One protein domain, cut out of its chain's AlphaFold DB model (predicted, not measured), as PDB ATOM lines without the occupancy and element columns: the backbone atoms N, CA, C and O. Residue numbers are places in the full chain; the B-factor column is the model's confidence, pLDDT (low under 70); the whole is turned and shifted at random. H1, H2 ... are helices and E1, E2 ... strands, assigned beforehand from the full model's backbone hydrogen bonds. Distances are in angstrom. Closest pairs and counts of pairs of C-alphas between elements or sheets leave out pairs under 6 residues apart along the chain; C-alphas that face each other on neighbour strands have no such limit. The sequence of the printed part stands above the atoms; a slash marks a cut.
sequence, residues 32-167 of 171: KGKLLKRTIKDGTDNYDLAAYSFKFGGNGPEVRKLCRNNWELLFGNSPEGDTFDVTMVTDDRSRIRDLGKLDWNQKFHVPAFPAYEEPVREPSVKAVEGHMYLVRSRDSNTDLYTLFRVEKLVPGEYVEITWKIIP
ATOM      1  N   LYS A  32     -96.840 -32.146 176.921       98.38
ATOM      2  CA  LYS A  32     -97.110 -33.424 176.252       98.38
ATOM      3  C   LYS A  32     -97.274 -34.533 177.282       98.38
ATOM      4  O   LYS A  32     -96.640 -34.503 178.335       98.38
ATOM      5  N   GLY A  33     -98.105 -35.512 176.961       98.31
ATOM      6  CA  GLY A  33     -98.316 -36.705 177.769       98.31
ATOM      7  C   GLY A  33     -98.542 -37.926 176.892       98.31
ATOM      8  O   GLY A  33     -98.963 -37.801 175.743       98.31
ATOM      9  N   LYS A  34     -98.265 -39.105 177.444       98.69
ATOM     10  CA  LYS A  34     -98.584 -40.390 176.828       98.69
ATOM     11  C   LYS A  34     -99.231 -41.281 177.874       98.69
ATOM     12  O   LYS A  34     -98.658 -41.450 178.947       98.69
ATOM     13  N   LEU A  35    -100.396 -41.832 177.558       98.69
ATOM     14  CA  LEU A  35    -101.120 -42.756 178.423       98.69
ATOM     15  C   LEU A  35    -101.227 -44.093 177.701       98.69
ATOM     16  O   LEU A  35    -101.617 -44.137 176.533       98.69
ATOM     17  N   LEU A  36    -100.863 -45.176 178.380       98.50
ATOM     18  CA  LEU A  36    -101.095 -46.526 177.871       98.50
ATOM     19  C   LEU A  36    -102.540 -46.932 178.149       98.50
ATOM     20  O   LEU A  36    -103.126 -46.496 179.135       98.50
ATOM     21  N   LYS A  37    -103.119 -47.791 177.313       98.12
ATOM     22  CA  LYS A  37    -104.398 -48.419 177.636       98.12
ATOM     23  C   LYS A  37    -104.254 -49.187 178.944       98.12
ATOM     24  O   LYS A  37    -103.310 -49.974 179.097       98.12
ATOM     25  N   ARG A  38    -105.179 -48.971 179.885       97.62
ATOM     26  CA  ARG A  38    -105.202 -49.762 181.114       97.62
ATOM     27  C   ARG A  38    -105.394 -51.236 180.768       97.62
ATOM     28  O   ARG A  38    -106.327 -51.612 180.065       97.62
ATOM     29  N   THR A  39    -104.499 -52.074 181.264       96.69
ATOM     30  CA  THR A  39    -104.527 -53.522 181.094       96.69
ATOM     31  C   THR A  39    -104.025 -54.185 182.367       96.69
ATOM     32  O   THR A  39    -103.162 -53.659 183.070       96.69
ATOM     33  N   ILE A  40    -104.565 -55.368 182.648       96.56
ATOM     34  CA  ILE A  40    -104.048 -56.261 183.680       96.56
ATOM     35  C   ILE A  40    -103.460 -57.460 182.951       96.56
ATOM     36  O   ILE A  40    -104.181 -58.178 182.256       96.56
ATOM     37  N   LYS A  41    -102.152 -57.668 183.090       95.88
ATOM     38  CA  LYS A  41    -101.436 -58.789 182.481       95.88
ATOM     39  C   LYS A  41    -100.698 -59.555 183.566       95.88
ATOM     40  O   LYS A  41     -99.951 -58.960 184.333       95.88
ATOM     41  N   ASP A  42    -100.932 -60.864 183.641       96.25
ATOM     42  CA  ASP A  42    -100.279 -61.757 184.606       96.25
ATOM     43  C   ASP A  42    -100.386 -61.243 186.061       96.25
ATOM     44  O   ASP A  42     -99.426 -61.251 186.827       96.25
ATOM     45  N   GLY A  43    -101.561 -60.712 186.424       95.88
ATOM     46  CA  GLY A  43    -101.830 -60.128 187.747       95.88
ATOM     47  C   GLY A  43    -101.218 -58.742 187.990       95.88
ATOM     48  O   GLY A  43    -101.442 -58.160 189.047       95.88
ATOM     49  N   THR A  44    -100.484 -58.188 187.023       96.81
ATOM     50  CA  THR A  44     -99.884 -56.852 187.103       96.81
ATOM     51  C   THR A  44    -100.760 -55.835 186.375       96.81
ATOM     52  O   THR A  44    -101.017 -55.970 185.179       96.81
ATOM     53  N   ASP A  45    -101.208 -54.806 187.094       97.31
ATOM     54  CA  ASP A  45    -101.967 -53.676 186.548       97.31
ATOM     55  C   ASP A  45    -101.014 -52.542 186.139       97.31
ATOM     56  O   ASP A  45    -100.192 -52.093 186.942       97.31
ATOM     57  N   ASN A  46    -101.127 -52.056 184.900       97.69
ATOM     58  CA  ASN A  46    -100.343 -50.921 184.408       97.69
ATOM     59  C   ASN A  46    -100.973 -49.552 184.735       97.69
ATOM     60  O   ASN A  46    -100.586 -48.554 184.128       97.69
ATOM     61  N   TYR A  47    -101.934 -49.503 185.660       97.44
ATOM     62  CA  TYR A  47    -102.710 -48.326 186.049       97.44
ATOM     63  C   TYR A  47    -101.912 -47.017 186.116       97.44
ATOM     64  O   TYR A  47    -102.342 -46.016 185.553       97.44
ATOM     65  N   ASP A  48    -100.716 -47.021 186.709       97.69
ATOM     66  CA  ASP A  48     -99.902 -45.806 186.846       97.69
ATOM     67  C   ASP A  48     -99.462 -45.221 185.495       97.69
ATOM     68  O   ASP A  48     -99.211 -44.026 185.406       97.69
ATOM     69  N   LEU A  49     -99.365 -46.038 184.444       98.31
ATOM     70  CA  LEU A  49     -99.053 -45.616 183.071       98.31
ATOM     71  C   LEU A  49    -100.311 -45.266 182.263       98.31
ATOM     72  O   LEU A  49    -100.215 -44.599 181.232       98.31
ATOM     73  N   ALA A  50    -101.476 -45.732 182.709       98.25
ATOM     74  CA  ALA A  50    -102.768 -45.442 182.099       98.25
ATOM     75  C   ALA A  50    -103.446 -44.203 182.692       98.25
ATOM     76  O   ALA A  50    -104.301 -43.602 182.043       98.25
ATOM     77  N   ALA A  51    -103.073 -43.824 183.911       98.31
ATOM     78  CA  ALA A  51    -103.488 -42.594 184.561       98.31
ATOM     79  C   ALA A  51    -102.560 -41.429 184.185       98.31
ATOM     80  O   ALA A  51    -101.455 -41.641 183.693       98.31
ATOM     81  N   TYR A  52    -102.993 -40.191 184.407       98.56
ATOM     82  CA  TYR A  52    -102.184 -38.995 184.194       98.56
ATOM     83  C   TYR A  52    -102.568 -37.899 185.180       98.56
ATOM     84  O   TYR A  52    -103.747 -37.697 185.479       98.56
ATOM     85  N   SER A  53    -101.562 -37.187 185.687       97.75
ATOM     86  CA  SER A  53    -101.761 -35.992 186.494       97.75
ATOM     87  C   SER A  53    -101.376 -34.753 185.700       97.75
ATOM     88  O   SER A  53    -100.219 -34.579 185.317       97.75
ATOM     89  N   PHE A  54    -102.331 -33.852 185.499       97.19
ATOM     90  CA  PHE A  54    -102.081 -32.524 184.949       97.19
ATOM     91  C   PHE A  54    -101.426 -31.605 185.978       97.19
ATOM     92  O   PHE A  54    -100.585 -30.782 185.616       97.19
ATOM     93  N   LYS A  55    -101.739 -31.779 187.267       95.62
ATOM     94  CA  LYS A  55    -101.117 -31.012 188.353       95.62
ATOM     95  C   LYS A  55     -99.602 -31.221 188.402       95.62
ATOM     96  O   LYS A  55     -98.847 -30.256 188.503       95.62
ATOM     97  N   PHE A  56     -99.162 -32.473 188.293       96.75
ATOM     98  CA  PHE A  56     -97.741 -32.840 188.326       96.75
ATOM     99  C   PHE A  56     -97.125 -33.038 186.936       96.75
ATOM    100  O   PHE A  56     -95.909 -33.135 186.802       96.75
ATOM    101  N   GLY A  57     -97.954 -33.026 185.895       96.69
ATOM    102  CA  GLY A  57     -97.555 -33.034 184.497       96.69
ATOM    103  C   GLY A  57     -96.954 -34.343 183.998       96.69
ATOM    104  O   GLY A  57     -95.994 -34.315 183.229       96.69
ATOM    105  N   GLY A  58     -97.504 -35.479 184.419       97.75
ATOM    106  CA  GLY A  58     -96.997 -36.783 184.014       97.75
ATOM    107  C   GLY A  58     -97.781 -37.955 184.587       97.75
ATOM    108  O   GLY A  58     -98.842 -37.794 185.188       97.75
ATOM    109  N   ASN A  59     -97.218 -39.142 184.411       98.25
ATOM    110  CA  ASN A  59     -97.723 -40.402 184.929       98.25
ATOM    111  C   ASN A  59     -96.578 -41.325 185.372       98.25
ATOM    112  O   ASN A  59     -95.411 -40.930 185.401       98.25
ATOM    113  N   GLY A  60     -96.920 -42.547 185.757       97.62
ATOM    114  CA  GLY A  60     -95.989 -43.572 186.200       97.62
ATOM    115  C   GLY A  60     -95.681 -43.534 187.701       97.62
ATOM    116  O   GLY A  60     -96.197 -42.687 188.441       97.62
ATOM    117  N   PRO A  61     -94.818 -44.456 188.168       96.00
ATOM    118  CA  PRO A  61     -94.573 -44.672 189.594       96.00
ATOM    119  C   PRO A  61     -94.035 -43.440 190.328       96.00
ATOM    120  O   PRO A  61     -94.369 -43.215 191.490       96.00
ATOM    121  N   GLU A  62     -93.225 -42.615 189.661       96.44
ATOM    122  CA  GLU A  62     -92.674 -41.401 190.271       96.44
ATOM    123  C   GLU A  62     -93.748 -40.335 190.496       96.44
ATOM    124  O   GLU A  62     -93.811 -39.735 191.567       96.44
ATOM    125  N   VAL A  63     -94.662 -40.154 189.538       97.19
ATOM    126  CA  VAL A  63     -95.776 -39.212 189.700       97.19
ATOM    127  C   VAL A  63     -96.793 -39.737 190.709       97.19
ATOM    128  O   VAL A  63     -97.319 -38.955 191.499       97.19
ATOM    129  N   ARG A  64     -96.996 -41.060 190.784       95.81
ATOM    130  CA  ARG A  64     -97.858 -41.676 191.804       95.81
ATOM    131  C   ARG A  64     -97.450 -41.301 193.225       95.81
ATOM    132  O   ARG A  64     -98.320 -41.049 194.059       95.81
ATOM    133  N   LYS A  65     -96.145 -41.249 193.513       96.12
ATOM    134  CA  LYS A  65     -95.627 -40.840 194.834       96.12
ATOM    135  C   LYS A  65     -96.046 -39.409 195.191       96.12
ATOM    136  O   LYS A  65     -96.253 -39.116 196.366       96.12
ATOM    137  N   LEU A  66     -96.189 -38.541 194.187       95.00
ATOM    138  CA  LEU A  66     -96.583 -37.141 194.350       95.00
ATOM    139  C   LEU A  66     -98.102 -36.983 194.474       95.00
ATOM    140  O   LEU A  66     -98.569 -36.298 195.383       95.00
ATOM    141  N   CYS A  67     -98.873 -37.625 193.590       92.12
ATOM    142  CA  CYS A  67    -100.328 -37.464 193.547       92.12
ATOM    143  C   CYS A  67    -101.084 -38.363 194.531       92.12
ATOM    144  O   CYS A  67    -102.247 -38.103 194.813       92.12
ATOM    145  N   ARG A  68    -100.447 -39.409 195.079       90.88
ATOM    146  CA  ARG A  68    -101.062 -40.356 196.028       90.88
ATOM    147  C   ARG A  68    -102.378 -40.952 195.508       90.88
ATOM    148  O   ARG A  68    -103.339 -41.071 196.260       90.88
ATOM    149  N   ASN A  69    -102.395 -41.344 194.232       88.56
ATOM    150  CA  ASN A  69    -103.564 -41.861 193.503       88.56
ATOM    151  C   ASN A  69    -104.637 -40.820 193.126       88.56
ATOM    152  O   ASN A  69    -105.636 -41.185 192.514       88.56
ATOM    153  N   ASN A  70    -104.426 -39.538 193.428       91.81
ATOM    154  CA  ASN A  70    -105.289 -38.462 192.956       91.81
ATOM    155  C   ASN A  70    -104.898 -38.062 191.523       91.81
ATOM    156  O   ASN A  70    -104.154 -37.108 191.297       91.81
ATOM    157  N   TRP A  71    -105.286 -38.896 190.563       96.38
ATOM    158  CA  TRP A  71    -105.062 -38.650 189.140       96.38
ATOM    159  C   TRP A  71    -106.148 -37.735 188.578       96.38
ATOM    160  O   TRP A  71    -107.211 -37.600 189.166       96.38
ATOM    161  N   GLU A  72    -105.915 -37.135 187.412       97.00
ATOM    162  CA  GLU A  72    -106.914 -36.268 186.772       97.00
ATOM    163  C   GLU A  72    -107.504 -36.856 185.484       97.00
ATOM    164  O   GLU A  72    -108.532 -36.379 185.005       97.00
ATOM    165  N   LEU A  73    -106.865 -37.879 184.917       98.38
ATOM    166  CA  LEU A  73    -107.312 -38.561 183.708       98.38
ATOM    167  C   LEU A  73    -106.886 -40.028 183.761       98.38
ATOM    168  O   LEU A  73    -105.762 -40.325 184.162       98.38
ATOM    169  N   LEU A  74    -107.746 -40.930 183.306       98.31
ATOM    170  CA  LEU A  74    -107.455 -42.349 183.133       98.31
ATOM    171  C   LEU A  74    -107.877 -42.790 181.731       98.31
ATOM    172  O   LEU A  74    -108.963 -42.437 181.279       98.31
ATOM    173  N   PHE A  75    -107.031 -43.557 181.042       98.62
ATOM    174  CA  PHE A  75    -107.290 -44.030 179.683       98.62
ATOM    175  C   PHE A  75    -107.540 -45.543 179.611       98.62
ATOM    176  O   PHE A  75    -106.775 -46.354 180.136       98.62
ATOM    177  N   GLY A  76    -108.599 -45.927 178.896       97.38
ATOM    178  CA  GLY A  76    -108.886 -47.318 178.540       97.38
ATOM    179  C   GLY A  76    -109.357 -48.184 179.705       97.38
ATOM    180  O   GLY A  76    -109.127 -49.389 179.703       97.38
ATOM    181  N   ASN A  77    -109.984 -47.577 180.712       95.69
ATOM    182  CA  ASN A  77    -110.536 -48.287 181.863       95.69
ATOM    183  C   ASN A  77    -111.914 -48.913 181.585       95.69
ATOM    184  O   ASN A  77    -112.306 -49.863 182.263       95.69
ATOM    185  N   SER A  78    -112.648 -48.401 180.594       91.56
ATOM    186  CA  SER A  78    -113.913 -48.991 180.161       91.56
ATOM    187  C   SER A  78    -113.680 -50.269 179.343       91.56
ATOM    188  O   SER A  78    -112.804 -50.285 178.473       91.56
ATOM    189  N   PRO A  79    -114.500 -51.322 179.528       87.06
ATOM    190  CA  PRO A  79    -114.499 -52.470 178.622       87.06
ATOM    191  C   PRO A  79    -114.970 -52.100 177.203       87.06
ATOM    192  O   PRO A  79    -114.721 -52.848 176.262       87.06
ATOM    193  N   GLU A  80    -115.635 -50.953 177.035       83.62
ATOM    194  CA  GLU A  80    -116.256 -50.518 175.777       83.62
ATOM    195  C   GLU A  80    -115.268 -49.902 174.772       83.62
ATOM    196  O   GLU A  80    -115.662 -49.544 173.661       83.62
ATOM    197  N   GLY A  81    -113.984 -49.782 175.128       91.88
ATOM    198  CA  GLY A  81    -112.935 -49.387 174.191       91.88
ATOM    199  C   GLY A  81    -111.982 -48.335 174.739       91.88
ATOM    200  O   GLY A  81    -111.555 -48.384 175.889       91.88
ATOM    201  N   ASP A  82    -111.577 -47.424 173.863       98.06
ATOM    202  CA  ASP A  82    -110.616 -46.372 174.167       98.06
ATOM    203  C   ASP A  82    -111.375 -45.146 174.671       98.06
ATOM    204  O   ASP A  82    -111.871 -44.326 173.898       98.06
ATOM    205  N   THR A  83    -111.528 -45.069 175.990       98.44
ATOM    206  CA  THR A  83    -112.265 -44.004 176.675       98.44
ATOM    207  C   THR A  83    -111.398 -43.298 177.703       98.44
ATOM    208  O   THR A  83    -110.388 -43.832 178.163       98.44
ATOM    209  N   PHE A  84    -111.832 -42.106 178.086       98.44
ATOM    210  CA  PHE A  84    -111.316 -41.353 179.210       98.44
ATOM    211  C   PHE A  84    -112.288 -41.393 180.380       98.44
ATOM    212  O   PHE A  84    -113.486 -41.168 180.203       98.44
ATOM    213  N   ASP A  85    -111.742 -41.611 181.568       97.88
ATOM    214  CA  ASP A  85    -112.418 -41.498 182.853       97.88
ATOM    215  C   ASP A  85    -111.721 -40.418 183.693       97.88
ATOM    216  O   ASP A  85    -110.509 -40.212 183.569       97.88
ATOM    217  N   VAL A  86    -112.484 -39.720 184.536       96.94
ATOM    218  CA  VAL A  86    -111.967 -38.642 185.409       96.94
ATOM    219  C   VAL A  86    -112.388 -38.779 186.877       96.94
ATOM    220  O   VAL A  86    -112.068 -37.910 187.679       96.94
ATOM    221  N   THR A  87    -113.093 -39.858 187.231       94.38
ATOM    222  CA  THR A  87    -113.465 -40.198 188.615       94.38
ATOM    223  C   THR A  87    -112.668 -41.435 189.045       94.38
ATOM    224  O   THR A  87    -113.001 -42.553 188.647       94.38
ATOM    225  N   MET A  88    -111.610 -41.246 189.834       90.81
ATOM    226  CA  MET A  88    -110.679 -42.298 190.268       90.81
ATOM    227  C   MET A  88    -110.677 -42.512 191.787       90.81
ATOM    228  O   MET A  88    -110.288 -43.591 192.244       90.81
ATOM    229  N   VAL A  89    -111.115 -41.525 192.571       89.38
ATOM    230  CA  VAL A  89    -111.228 -41.601 194.035       89.38
ATOM    231  C   VAL A  89    -112.635 -41.244 194.523       89.38
ATOM    232  O   VAL A  89    -113.477 -40.741 193.784       89.38
ATOM    233  N   THR A  90    -112.929 -41.582 195.780       89.62
ATOM    234  CA  THR A  90    -114.289 -41.551 196.344       89.62
ATOM    235  C   THR A  90    -114.875 -40.155 196.528       89.62
ATOM    236  O   THR A  90    -116.091 -40.039 196.622       89.62
ATOM    237  N   ASP A  91    -114.047 -39.113 196.614       91.00
ATOM    238  CA  ASP A  91    -114.471 -37.716 196.765       91.00
ATOM    239  C   ASP A  91    -114.395 -36.912 195.454       91.00
ATOM    240  O   ASP A  91    -114.574 -35.688 195.462       91.00
ATOM    241  N   ASP A  92    -114.172 -37.590 194.323       92.44
ATOM    242  CA  ASP A  92    -114.108 -36.951 193.014       92.44
ATOM    243  C   ASP A  92    -115.473 -36.425 192.569       92.44
ATOM    244  O   ASP A  92    -116.473 -37.136 192.468       92.44
ATOM    245  N   ARG A  93    -115.465 -35.147 192.211       95.94
ATOM    246  CA  ARG A  93    -116.560 -34.394 191.583       95.94
ATOM    247  C   ARG A  93    -116.156 -33.900 190.195       95.94
ATOM    248  O   ARG A  93    -116.744 -32.958 189.652       95.94
ATOM    249  N   SER A  94    -115.104 -34.512 189.663       95.94
ATOM    250  CA  SER A  94    -114.479 -34.208 188.389       95.94
ATOM    251  C   SER A  94    -115.421 -34.477 187.223       95.94
ATOM    252  O   SER A  94    -116.301 -35.332 187.292       95.94
ATOM    253  N   ARG A  95    -115.233 -33.727 186.141       97.44
ATOM    254  CA  ARG A  95    -116.084 -33.784 184.952       97.44
ATOM    255  C   ARG A  95    -115.274 -33.605 183.679       97.44
ATOM    256  O   ARG A  95    -114.271 -32.885 183.685       97.44
ATOM    257  N   ILE A  96    -115.722 -34.230 182.595       98.06
ATOM    258  CA  ILE A  96    -115.043 -34.195 181.298       98.06
ATOM    259  C   ILE A  96    -116.035 -33.945 180.167       98.06
ATOM    260  O   ILE A  96    -117.152 -34.454 180.154       98.06
ATOM    261  N   ARG A  97    -115.618 -33.149 179.183       97.62
ATOM    262  CA  ARG A  97    -116.400 -32.888 177.975       97.62
ATOM    263  C   ARG A  97    -115.505 -32.915 176.745       97.62
ATOM    264  O   ARG A  97    -114.495 -32.221 176.706       97.62
ATOM    265  N   ASP A  98    -115.925 -33.672 175.737       98.31
ATOM    266  CA  ASP A  98    -115.406 -33.558 174.375       98.31
ATOM    267  C   ASP A  98    -115.919 -32.249 173.751       98.31
ATOM    268  O   ASP A  98    -117.125 -31.993 173.713       98.31
ATOM    269  N   LEU A  99    -114.997 -31.395 173.312       97.62
ATOM    270  CA  LEU A  99    -115.279 -30.129 172.633       97.62
ATOM    271  C   LEU A  99    -115.267 -30.279 171.103       97.62
ATOM    272  O   LEU A  99    -115.518 -29.310 170.386       97.62
ATOM    273  N   GLY A 100    -114.986 -31.479 170.602       98.19
ATOM    274  CA  GLY A 100    -114.899 -31.799 169.190       98.19
ATOM    275  C   GLY A 100    -113.523 -31.521 168.595       98.19
ATOM    276  O   GLY A 100    -112.519 -31.317 169.284       98.19
ATOM    277  N   LYS A 101    -113.479 -31.522 167.262       98.31
ATOM    278  CA  LYS A 101    -112.263 -31.309 166.478       98.31
ATOM    279  C   LYS A 101    -111.828 -29.842 166.530       98.31
ATOM    280  O   LYS A 101    -112.362 -29.008 165.801       98.31
ATOM    281  N   LEU A 102    -110.836 -29.556 167.371       96.69
ATOM    282  CA  LEU A 102    -110.263 -28.228 167.592       96.69
ATOM    283  C   LEU A 102    -108.732 -28.285 167.557       96.69
ATOM    284  O   LEU A 102    -108.121 -29.336 167.768       96.69
ATOM    285  N   ASP A 103    -108.111 -27.137 167.309       95.38
ATOM    286  CA  ASP A 103    -106.659 -26.957 167.281       95.38
ATOM    287  C   ASP A 103    -106.223 -25.819 168.214       95.38
ATOM    288  O   ASP A 103    -106.964 -24.860 168.432       95.38
ATOM    289  N   TRP A 104    -105.004 -25.896 168.751       94.25
ATOM    290  CA  TRP A 104    -104.455 -24.872 169.650       94.25
ATOM    291  C   TRP A 104    -104.296 -23.494 169.002       94.25
ATOM    292  O   TRP A 104    -104.249 -22.494 169.712       94.25
ATOM    293  N   ASN A 105    -104.214 -23.431 167.671       92.19
ATOM    294  CA  ASN A 105    -104.121 -22.175 166.929       92.19
ATOM    295  C   ASN A 105    -105.497 -21.540 166.653       92.19
ATOM    296  O   ASN A 105    -105.571 -20.433 166.117       92.19
ATOM    297  N   GLN A 106    -106.593 -22.225 166.991       90.88
ATOM    298  CA  GLN A 106    -107.952 -21.735 166.795       90.88
ATOM    299  C   GLN A 106    -108.480 -21.082 168.067       90.88
ATOM    300  O   GLN A 106    -108.429 -21.654 169.151       90.88
ATOM    301  N   LYS A 107    -109.098 -19.909 167.923       88.50
ATOM    302  CA  LYS A 107    -109.874 -19.316 169.013       88.50
ATOM    303  C   LYS A 107    -111.235 -19.996 169.086       88.50
ATOM    304  O   LYS A 107    -111.960 -20.028 168.095       88.50
ATOM    305  N   PHE A 108    -111.601 -20.482 170.264       92.19
ATOM    306  CA  PHE A 108    -112.917 -21.054 170.527       92.19
ATOM    307  C   PHE A 108    -113.374 -20.704 171.943       92.19
ATOM    308  O   PHE A 108    -112.565 -20.413 172.830       92.19
ATOM    309  N   HIS A 109    -114.690 -20.708 172.146       91.50
ATOM    310  CA  HIS A 109    -115.273 -20.537 173.468       91.50
ATOM    311  C   HIS A 109    -115.058 -21.812 174.288       91.50
ATOM    312  O   HIS A 109    -115.371 -22.912 173.834       91.50
ATOM    313  N   VAL A 110    -114.522 -21.653 175.496       93.50
ATOM    314  CA  VAL A 110    -114.368 -22.745 176.456       93.50
ATOM    315  C   VAL A 110    -115.565 -22.675 177.401       93.50
ATOM    316  O   VAL A 110    -115.628 -21.720 178.175       93.50
ATOM    317  N   PRO A 111    -116.509 -23.630 177.351       91.94
ATOM    318  CA  PRO A 111    -117.678 -23.575 178.213       91.94
ATOM    319  C   PRO A 111    -117.250 -23.759 179.667       91.94
ATOM    320  O   PRO A 111    -116.501 -24.689 179.979       91.94
ATOM    321  N   ALA A 112    -117.752 -22.922 180.570       88.69
ATOM    322  CA  ALA A 112    -117.720 -23.287 181.974       88.69
ATOM    323  C   ALA A 112    -118.737 -24.414 182.204       88.69
ATOM    324  O   ALA A 112    -119.794 -24.477 181.570       88.69
ATOM    325  N   PHE A 113    -118.418 -25.340 183.104       88.38
ATOM    326  CA  PHE A 113    -119.419 -26.258 183.623       88.38
ATOM    327  C   PHE A 113    -119.212 -26.487 185.123       88.38
ATOM    328  O   PHE A 113    -118.070 -26.557 185.608       88.38
ATOM    329  N   PRO A 114    -120.309 -26.578 185.895       88.75
ATOM    330  CA  PRO A 114    -120.219 -26.885 187.311       88.75
ATOM    331  C   PRO A 114    -119.669 -28.303 187.484       88.75
ATOM    332  O   PRO A 114    -120.029 -29.207 186.727       88.75
ATOM    333  N   ALA A 115    -118.794 -28.484 188.472       87.44
ATOM    334  CA  ALA A 115    -118.508 -29.798 189.035       87.44
ATOM    335  C   ALA A 115    -119.790 -30.364 189.665       87.44
ATOM    336  O   ALA A 115    -120.745 -29.616 189.896       87.44
ATOM    337  N   TYR A 116    -119.805 -31.659 189.958       90.62
ATOM    338  CA  TYR A 116    -120.878 -32.209 190.782       90.62
ATOM    339  C   TYR A 116    -120.841 -31.597 192.189       90.62
ATOM    340  O   TYR A 116    -119.776 -31.212 192.676       90.62
ATOM    341  N   GLU A 117    -122.004 -31.457 192.825       91.00
ATOM    342  CA  GLU A 117    -122.085 -30.990 194.216       91.00
ATOM    343  C   GLU A 117    -121.529 -32.062 195.160       91.00
ATOM    344  O   GLU A 117    -120.626 -31.787 195.958       91.00
ATOM    345  N   GLU A 118    -121.981 -33.297 194.943       94.00
ATOM    346  CA  GLU A 118    -121.572 -34.509 195.645       94.00
ATOM    347  C   GLU A 118    -120.703 -35.410 194.755       94.00
ATOM    348  O   GLU A 118    -120.784 -35.309 193.526       94.00
ATOM    349  N   PRO A 119    -119.873 -36.299 195.331       94.94
ATOM    350  CA  PRO A 119    -119.074 -37.239 194.554       94.94
ATOM    351  C   PRO A 119    -119.941 -38.156 193.691       94.94
ATOM    352  O   PRO A 119    -120.803 -38.887 194.185       94.94
ATOM    353  N   VAL A 120    -119.709 -38.116 192.381       93.69
ATOM    354  CA  VAL A 120    -120.463 -38.880 191.383       93.69
ATOM    355  C   VAL A 120    -119.503 -39.359 190.306       93.69
ATOM    356  O   VAL A 120    -118.582 -38.649 189.901       93.69
ATOM    357  N   ARG A 121    -119.743 -40.577 189.813       94.38
ATOM    358  CA  ARG A 121    -119.014 -41.114 188.670       94.38
ATOM    359  C   ARG A 121    -119.422 -40.385 187.394       94.38
ATOM    360  O   ARG A 121    -120.548 -40.542 186.926       94.38
ATOM    361  N   GLU A 122    -118.489 -39.636 186.822       96.00
ATOM    362  CA  GLU A 122    -118.666 -39.027 185.509       96.00
ATOM    363  C   GLU A 122    -118.698 -40.121 184.427       96.00
ATOM    364  O   GLU A 122    -117.870 -41.042 184.467       96.00
ATOM    365  N   PRO A 123    -119.631 -40.059 183.459       95.88
ATOM    366  CA  PRO A 123    -119.623 -40.967 182.322       95.88
ATOM    367  C   PRO A 123    -118.316 -40.869 181.534       95.88
ATOM    368  O   PRO A 123    -117.834 -39.774 181.236       95.88
ATOM    369  N   SER A 124    -117.764 -42.019 181.150       96.94
ATOM    370  CA  SER A 124    -116.570 -42.059 180.313       96.94
ATOM    371  C   SER A 124    -116.850 -41.414 178.951       96.94
ATOM    372  O   SER A 124    -117.929 -41.579 178.377       96.94
ATOM    373  N   VAL A 125    -115.860 -40.721 178.391       97.81
ATOM    374  CA  VAL A 125    -115.947 -40.144 177.037       97.81
ATOM    375  C   VAL A 125    -115.013 -40.879 176.091       97.81
ATOM    376  O   VAL A 125    -113.946 -41.330 176.495       97.81
ATOM    377  N   LYS A 126    -115.393 -41.026 174.822       98.31
ATOM    378  CA  LYS A 126    -114.538 -41.691 173.830       98.31
ATOM    379  C   LYS A 126    -113.273 -40.875 173.583       98.31
ATOM    380  O   LYS A 126    -113.342 -39.655 173.487       98.31
ATOM    381  N   ALA A 127    -112.142 -41.556 173.438       98.56
ATOM    382  CA  ALA A 127    -110.929 -40.959 172.914       98.56
ATOM    383  C   ALA A 127    -111.023 -40.901 171.387       98.56
ATOM    384  O   ALA A 127    -111.228 -41.913 170.718       98.56
ATOM    385  N   VAL A 128    -110.874 -39.702 170.836       98.62
ATOM    386  CA  VAL A 128    -110.948 -39.435 169.398       98.62
ATOM    387  C   VAL A 128    -109.738 -38.608 169.000       98.62
ATOM    388  O   VAL A 128    -109.505 -37.536 169.560       98.62
ATOM    389  N   GLU A 129    -108.960 -39.110 168.043       98.75
ATOM    390  CA  GLU A 129    -107.794 -38.403 167.521       98.75
ATOM    391  C   GLU A 129    -108.188 -37.042 166.930       98.75
ATOM    392  O   GLU A 129    -109.172 -36.902 166.202       98.75
ATOM    393  N   GLY A 130    -107.419 -36.013 167.274       98.50
ATOM    394  CA  GLY A 130    -107.639 -34.636 166.853       98.50
ATOM    395  C   GLY A 130    -108.746 -33.889 167.599       98.50
ATOM    396  O   GLY A 130    -108.945 -32.704 167.317       98.50
ATOM    397  N   HIS A 131    -109.448 -34.531 168.537       98.75
ATOM    398  CA  HIS A 131    -110.414 -33.857 169.400       98.75
ATOM    399  C   HIS A 131    -109.740 -33.197 170.598       98.75
ATOM    400  O   HIS A 131    -108.720 -33.676 171.109       98.75
ATOM    401  N   MET A 132    -110.350 -32.106 171.053       98.62
ATOM    402  CA  MET A 132    -109.982 -31.411 172.274       98.62
ATOM    403  C   MET A 132    -111.029 -31.640 173.356       98.62
ATOM    404  O   MET A 132    -112.224 -31.678 173.087       98.62
ATOM    405  N   TYR A 133    -110.573 -31.749 174.591       98.50
ATOM    406  CA  TYR A 133    -111.372 -32.081 175.753       98.50
ATOM    407  C   TYR A 133    -111.128 -31.043 176.837       98.50
ATOM    408  O   TYR A 133    -110.008 -30.557 177.011       98.50
ATOM    409  N   LEU A 134    -112.181 -30.740 177.589       97.75
ATOM    410  CA  LEU A 134    -112.109 -29.958 178.811       97.75
ATOM    411  C   LEU A 134    -112.341 -30.875 180.003       97.75
ATOM    412  O   LEU A 134    -113.386 -31.515 180.100       97.75
ATOM    413  N   VAL A 135    -111.382 -30.889 180.920       97.62
ATOM    414  CA  VAL A 135    -111.493 -31.551 182.219       97.62
ATOM    415  C   VAL A 135    -111.573 -30.482 183.289       97.62
ATOM    416  O   VAL A 135    -110.731 -29.584 183.334       97.62
ATOM    417  N   ARG A 136    -112.560 -30.600 184.174       96.69
ATOM    418  CA  ARG A 136    -112.523 -29.945 185.477       96.69
ATOM    419  C   ARG A 136    -112.234 -31.012 186.517       96.69
ATOM    420  O   ARG A 136    -113.115 -31.821 186.794       96.69
ATOM    421  N   SER A 137    -111.033 -31.015 187.080       95.62
ATOM    422  CA  SER A 137    -110.687 -31.935 188.165       95.62
ATOM    423  C   SER A 137    -111.005 -31.264 189.491       95.62
ATOM    424  O   SER A 137    -110.475 -30.188 189.789       95.62
ATOM    425  N   ARG A 138    -111.919 -31.866 190.251       94.44
ATOM    426  CA  ARG A 138    -112.450 -31.293 191.486       94.44
ATOM    427  C   ARG A 138    -112.612 -32.380 192.533       94.44
ATOM    428  O   ARG A 138    -113.469 -33.238 192.389       94.44
ATOM    429  N   ASP A 139    -111.860 -32.263 193.613       91.19
ATOM    430  CA  ASP A 139    -111.959 -33.099 194.811       91.19
ATOM    431  C   ASP A 139    -111.912 -32.188 196.056       91.19
ATOM    432  O   ASP A 139    -112.242 -30.991 195.979       91.19
ATOM    433  N   SER A 140    -111.531 -32.727 197.213       89.12
ATOM    434  CA  SER A 140    -111.340 -31.936 198.437       89.12
ATOM    435  C   SER A 140    -110.120 -30.999 198.393       89.12
ATOM    436  O   SER A 140    -110.076 -30.019 199.135       89.12
ATOM    437  N   ASN A 141    -109.136 -31.263 197.528       86.81
ATOM    438  CA  ASN A 141    -107.809 -30.630 197.545       86.81
ATOM    439  C   ASN A 141    -107.442 -29.887 196.244       86.81
ATOM    440  O   ASN A 141    -106.374 -29.275 196.151       86.81
ATOM    441  N   THR A 142    -108.304 -29.952 195.234       89.62
ATOM    442  CA  THR A 142    -108.033 -29.554 193.853       89.62
ATOM    443  C   THR A 142    -109.292 -28.941 193.236       89.62
ATOM    444  O   THR A 142    -110.411 -29.402 193.455       89.62
ATOM    445  N   ASP A 143    -109.122 -27.859 192.480       94.31
ATOM    446  CA  ASP A 143    -110.104 -27.334 191.520       94.31
ATOM    447  C   ASP A 143    -109.295 -26.765 190.358       94.31
ATOM    448  O   ASP A 143    -108.749 -25.663 190.449       94.31
ATOM    449  N   LEU A 144    -109.121 -27.560 189.307       94.81
ATOM    450  CA  LEU A 144    -108.344 -27.167 188.135       94.81
ATOM    451  C   LEU A 144    -109.136 -27.406 186.860       94.81
ATOM    452  O   LEU A 144    -109.941 -28.332 186.773       94.81
ATOM    453  N   TYR A 145    -108.874 -26.563 185.865       96.31
ATOM    454  CA  TYR A 145    -109.379 -26.731 184.512       96.31
ATOM    455  C   TYR A 145    -108.207 -27.039 183.593       96.31
ATOM    456  O   TYR A 145    -107.216 -26.307 183.569       96.31
ATOM    457  N   THR A 146    -108.348 -28.101 182.813       97.00
ATOM    458  CA  THR A 146    -107.350 -28.523 181.837       97.00
ATOM    459  C   THR A 146    -108.005 -28.685 180.483       97.00
ATOM    460  O   THR A 146    -108.992 -29.406 180.348       97.00
ATOM    461  N   LEU A 147    -107.414 -28.054 179.472       97.62
ATOM    462  CA  LEU A 147    -107.645 -28.432 178.087       97.62
ATOM    463  C   LEU A 147    -106.586 -29.443 177.680       97.62
ATOM    464  O   LEU A 147    -105.393 -29.217 177.907       97.62
ATOM    465  N   PHE A 148    -107.007 -30.524 177.040       98.56
ATOM    466  CA  PHE A 148    -106.089 -31.429 176.366       98.56
ATOM    467  C   PHE A 148    -106.621 -31.827 174.999       98.56
ATOM    468  O   PHE A 148    -107.826 -31.878 174.781       98.56
ATOM    469  N   ARG A 149    -105.717 -32.112 174.071       98.69
ATOM    470  CA  ARG A 149    -106.028 -32.591 172.730       98.69
ATOM    471  C   ARG A 149    -105.373 -33.943 172.522       98.69
ATOM    472  O   ARG A 149    -104.224 -34.130 172.919       98.69
ATOM    473  N   VAL A 150    -106.095 -34.873 171.907       98.81
ATOM    474  CA  VAL A 150    -105.527 -36.157 171.483       98.81
ATOM    475  C   VAL A 150    -104.766 -35.924 170.185       98.81
ATOM    476  O   VAL A 150    -105.363 -35.657 169.147       98.81
ATOM    477  N   GLU A 151    -103.443 -35.998 170.252       98.69
ATOM    478  CA  GLU A 151    -102.569 -35.851 169.085       98.69
ATOM    479  C   GLU A 151    -102.492 -37.137 168.272       98.69
ATOM    480  O   GLU A 151    -102.436 -37.092 167.047       98.69
ATOM    481  N   LYS A 152    -102.486 -38.273 168.972       98.75
ATOM    482  CA  LYS A 152    -102.402 -39.598 168.375       98.75
ATOM    483  C   LYS A 152    -103.186 -40.595 169.209       98.75
ATOM    484  O   LYS A 152    -103.042 -40.607 170.434       98.75
ATOM    485  N   LEU A 153    -103.952 -41.455 168.553       98.69
ATOM    486  CA  LEU A 153    -104.591 -42.615 169.168       98.69
ATOM    487  C   LEU A 153    -104.183 -43.869 168.398       98.69
ATOM    488  O   LEU A 153    -104.473 -43.997 167.213       98.69
ATOM    489  N   VAL A 154    -103.534 -44.811 169.080       98.50
ATOM    490  CA  VAL A 154    -103.354 -46.174 168.568       98.50
ATOM    491  C   VAL A 154    -104.375 -47.058 169.277       98.50
ATOM    492  O   VAL A 154    -104.217 -47.289 170.483       98.50
ATOM    493  N   PRO A 155    -105.436 -47.506 168.575       98.00
ATOM    494  CA  PRO A 155    -106.548 -48.178 169.222       98.00
ATOM    495  C   PRO A 155    -106.114 -49.404 170.017       98.00
ATOM    496  O   PRO A 155    -105.348 -50.230 169.527       98.00
ATOM    497  N   GLY A 156    -106.601 -49.527 171.248       97.00
ATOM    498  CA  GLY A 156    -106.235 -50.637 172.125       97.00
ATOM    499  C   GLY A 156    -104.834 -50.558 172.748       97.00
ATOM    500  O   GLY A 156    -104.511 -51.419 173.563       97.00
ATOM    501  N   GLU A 157    -104.018 -49.549 172.427       98.00
ATOM    502  CA  GLU A 157    -102.623 -49.484 172.881       98.00
ATOM    503  C   GLU A 157    -102.305 -48.232 173.699       98.00
ATOM    504  O   GLU A 157    -101.922 -48.344 174.865       98.00
ATOM    505  N   TYR A 158    -102.402 -47.039 173.108       98.69
ATOM    506  CA  TYR A 158    -102.017 -45.793 173.775       98.69
ATOM    507  C   TYR A 158    -102.621 -44.552 173.121       98.69
ATOM    508  O   TYR A 158    -102.992 -44.552 171.946       98.69
ATOM    509  N   VAL A 159    -102.610 -43.457 173.880       98.81
ATOM    510  CA  VAL A 159    -102.830 -42.099 173.376       98.81
ATOM    511  C   VAL A 159    -101.636 -41.207 173.668       98.81
ATOM    512  O   VAL A 159    -100.979 -41.329 174.704       98.81
ATOM    513  N   GLU A 160    -101.380 -40.274 172.762       98.81
ATOM    514  CA  GLU A 160    -100.495 -39.136 172.991       98.81
ATOM    515  C   GLU A 160    -101.346 -37.874 173.023       98.81
ATOM    516  O   GLU A 160    -102.195 -37.655 172.156       98.81
ATOM    517  N   ILE A 161    -101.133 -37.054 174.047       98.81
ATOM    518  CA  ILE A 161    -101.901 -35.836 174.279       98.81
ATOM    519  C   ILE A 161    -100.987 -34.622 174.345       98.81
ATOM    520  O   ILE A 161     -99.840 -34.696 174.798       98.81
ATOM    521  N   THR A 162    -101.531 -33.476 173.962       98.56
ATOM    522  CA  THR A 162    -101.007 -32.167 174.347       98.56
ATOM    523  C   THR A 162    -101.986 -31.488 175.285       98.56
ATOM    524  O   THR A 162    -103.185 -31.730 175.197       98.56
ATOM    525  N   TRP A 163    -101.510 -30.664 176.216       98.19
ATOM    526  CA  TRP A 163    -102.398 -30.067 177.215       98.19
ATOM    527  C   TRP A 163    -101.862 -28.773 177.826       98.19
ATOM    528  O   TRP A 163    -100.663 -28.479 177.765       98.19
ATOM    529  N   LYS A 164    -102.782 -28.018 178.438       96.31
ATOM    530  CA  LYS A 164    -102.515 -26.849 179.284       96.31
ATOM    531  C   LYS A 164    -103.544 -26.763 180.408       96.31
ATOM    532  O   LYS A 164    -104.736 -26.961 180.174       96.31
ATOM    533  N   ILE A 165    -103.090 -26.378 181.598       95.44
ATOM    534  CA  ILE A 165    -103.990 -25.849 182.627       95.44
ATOM    535  C   ILE A 165    -104.416 -24.451 182.186       95.44
ATOM    536  O   ILE A 165    -103.586 -23.650 181.745       95.44
ATOM    537  N   ILE A 166    -105.705 -24.170 182.303       94.06
ATOM    538  CA  ILE A 166    -106.294 -22.883 181.950       94.06
ATOM    539  C   ILE A 166    -106.933 -22.236 183.181       94.06
ATOM    540  O   ILE A 166    -107.315 -22.939 184.123       94.06
ATOM    541  N   PRO A 167    -107.083 -20.902 183.200       92.75
ATOM    542  CA  PRO A 167    -107.953 -20.251 184.166       92.75
ATOM    543  C   PRO A 167    -109.371 -20.834 184.112       92.75
ATOM    544  O   PRO A 167    -109.827 -21.307 183.066       92.75
TER     545      PRO A 167
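AT A GLANCE: This is residues 32 to 167 of the 171 residues of an uncharacterized protein of Acidobacteriales bacterium (UniProt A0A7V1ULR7). A strongly twisted antiparallel sheet, in the order E1 E7 E6 E5 E4, makes a wall, and the small hairpin E2 and E3 lies over part of it near the middle of the domain. H1 and H2 lie towards one side, and residues 40 to 45 stick out. The 136 printed residues hold two named helices and seven named strands, in the order E1 H1 H2 E2 E3 E4 E5 E6 E7. The class is mostly strand, though under half of the residues are in named elements. The whole is compact, with a radius of gyration of the C-alphas of 14.0 A and spans of 46 by 33 by 27 A.

HOW THE PARTS SIT: Start at edge strand E1, residues 32 to 36; beside it, antiparallel, runs E7, residues 158 to 166, with N 33 and O 161 within hydrogen-bond range at 2.9 A. Next come E6, residues 143 to 154 (N 149 to O 162, 2.8 A), E5, residues 131 to 138 (N 133 to O 148, 2.8 A), and edge strand E4, residues 95 to 101 (N 99 to O 132, 2.8 A). E4 to E7 form a meander, each strand the antiparallel neighbour of the one before. E2, residues 73 to 75, and E3, residues 83 to 85, form a hairpin, with N 74 and O 85 2.9 A apart. The closest C-alphas of E1 and E2, Leu 35 and Phe 75, are 6.4 A apart. H1, residues 47 to 50, only grazes the large sheet and only just touches H2, residues 61 to 67, with 3 pairs of C-alphas within 8 A, the closest Asp 48 and Pro 61 at 6.1 A. H2 is not on that sheet; 2 of its 3 O i to N i+4 pairs are within range, and H1 is too short for one.

IN THESE COORDINATES: Find C-alpha 32 at (-97.110, -33.424, 176.252), where E1 begins. E4 is 19.0 A long, E5 22.3 A, and E6, which bends by 68 degrees at residue 151, 30.5 A. E7 runs 24.7 A to C-alpha 166 at (-106.294, -22.883, 181.950).

THE WHOLE: The two farthest C-alphas, Asp 42 and Lys 107, are 46.2 A apart. The printed part has no cut. The link from E4 to E5 is long, 29 residues. No printed residue is under 70 in pLDDT.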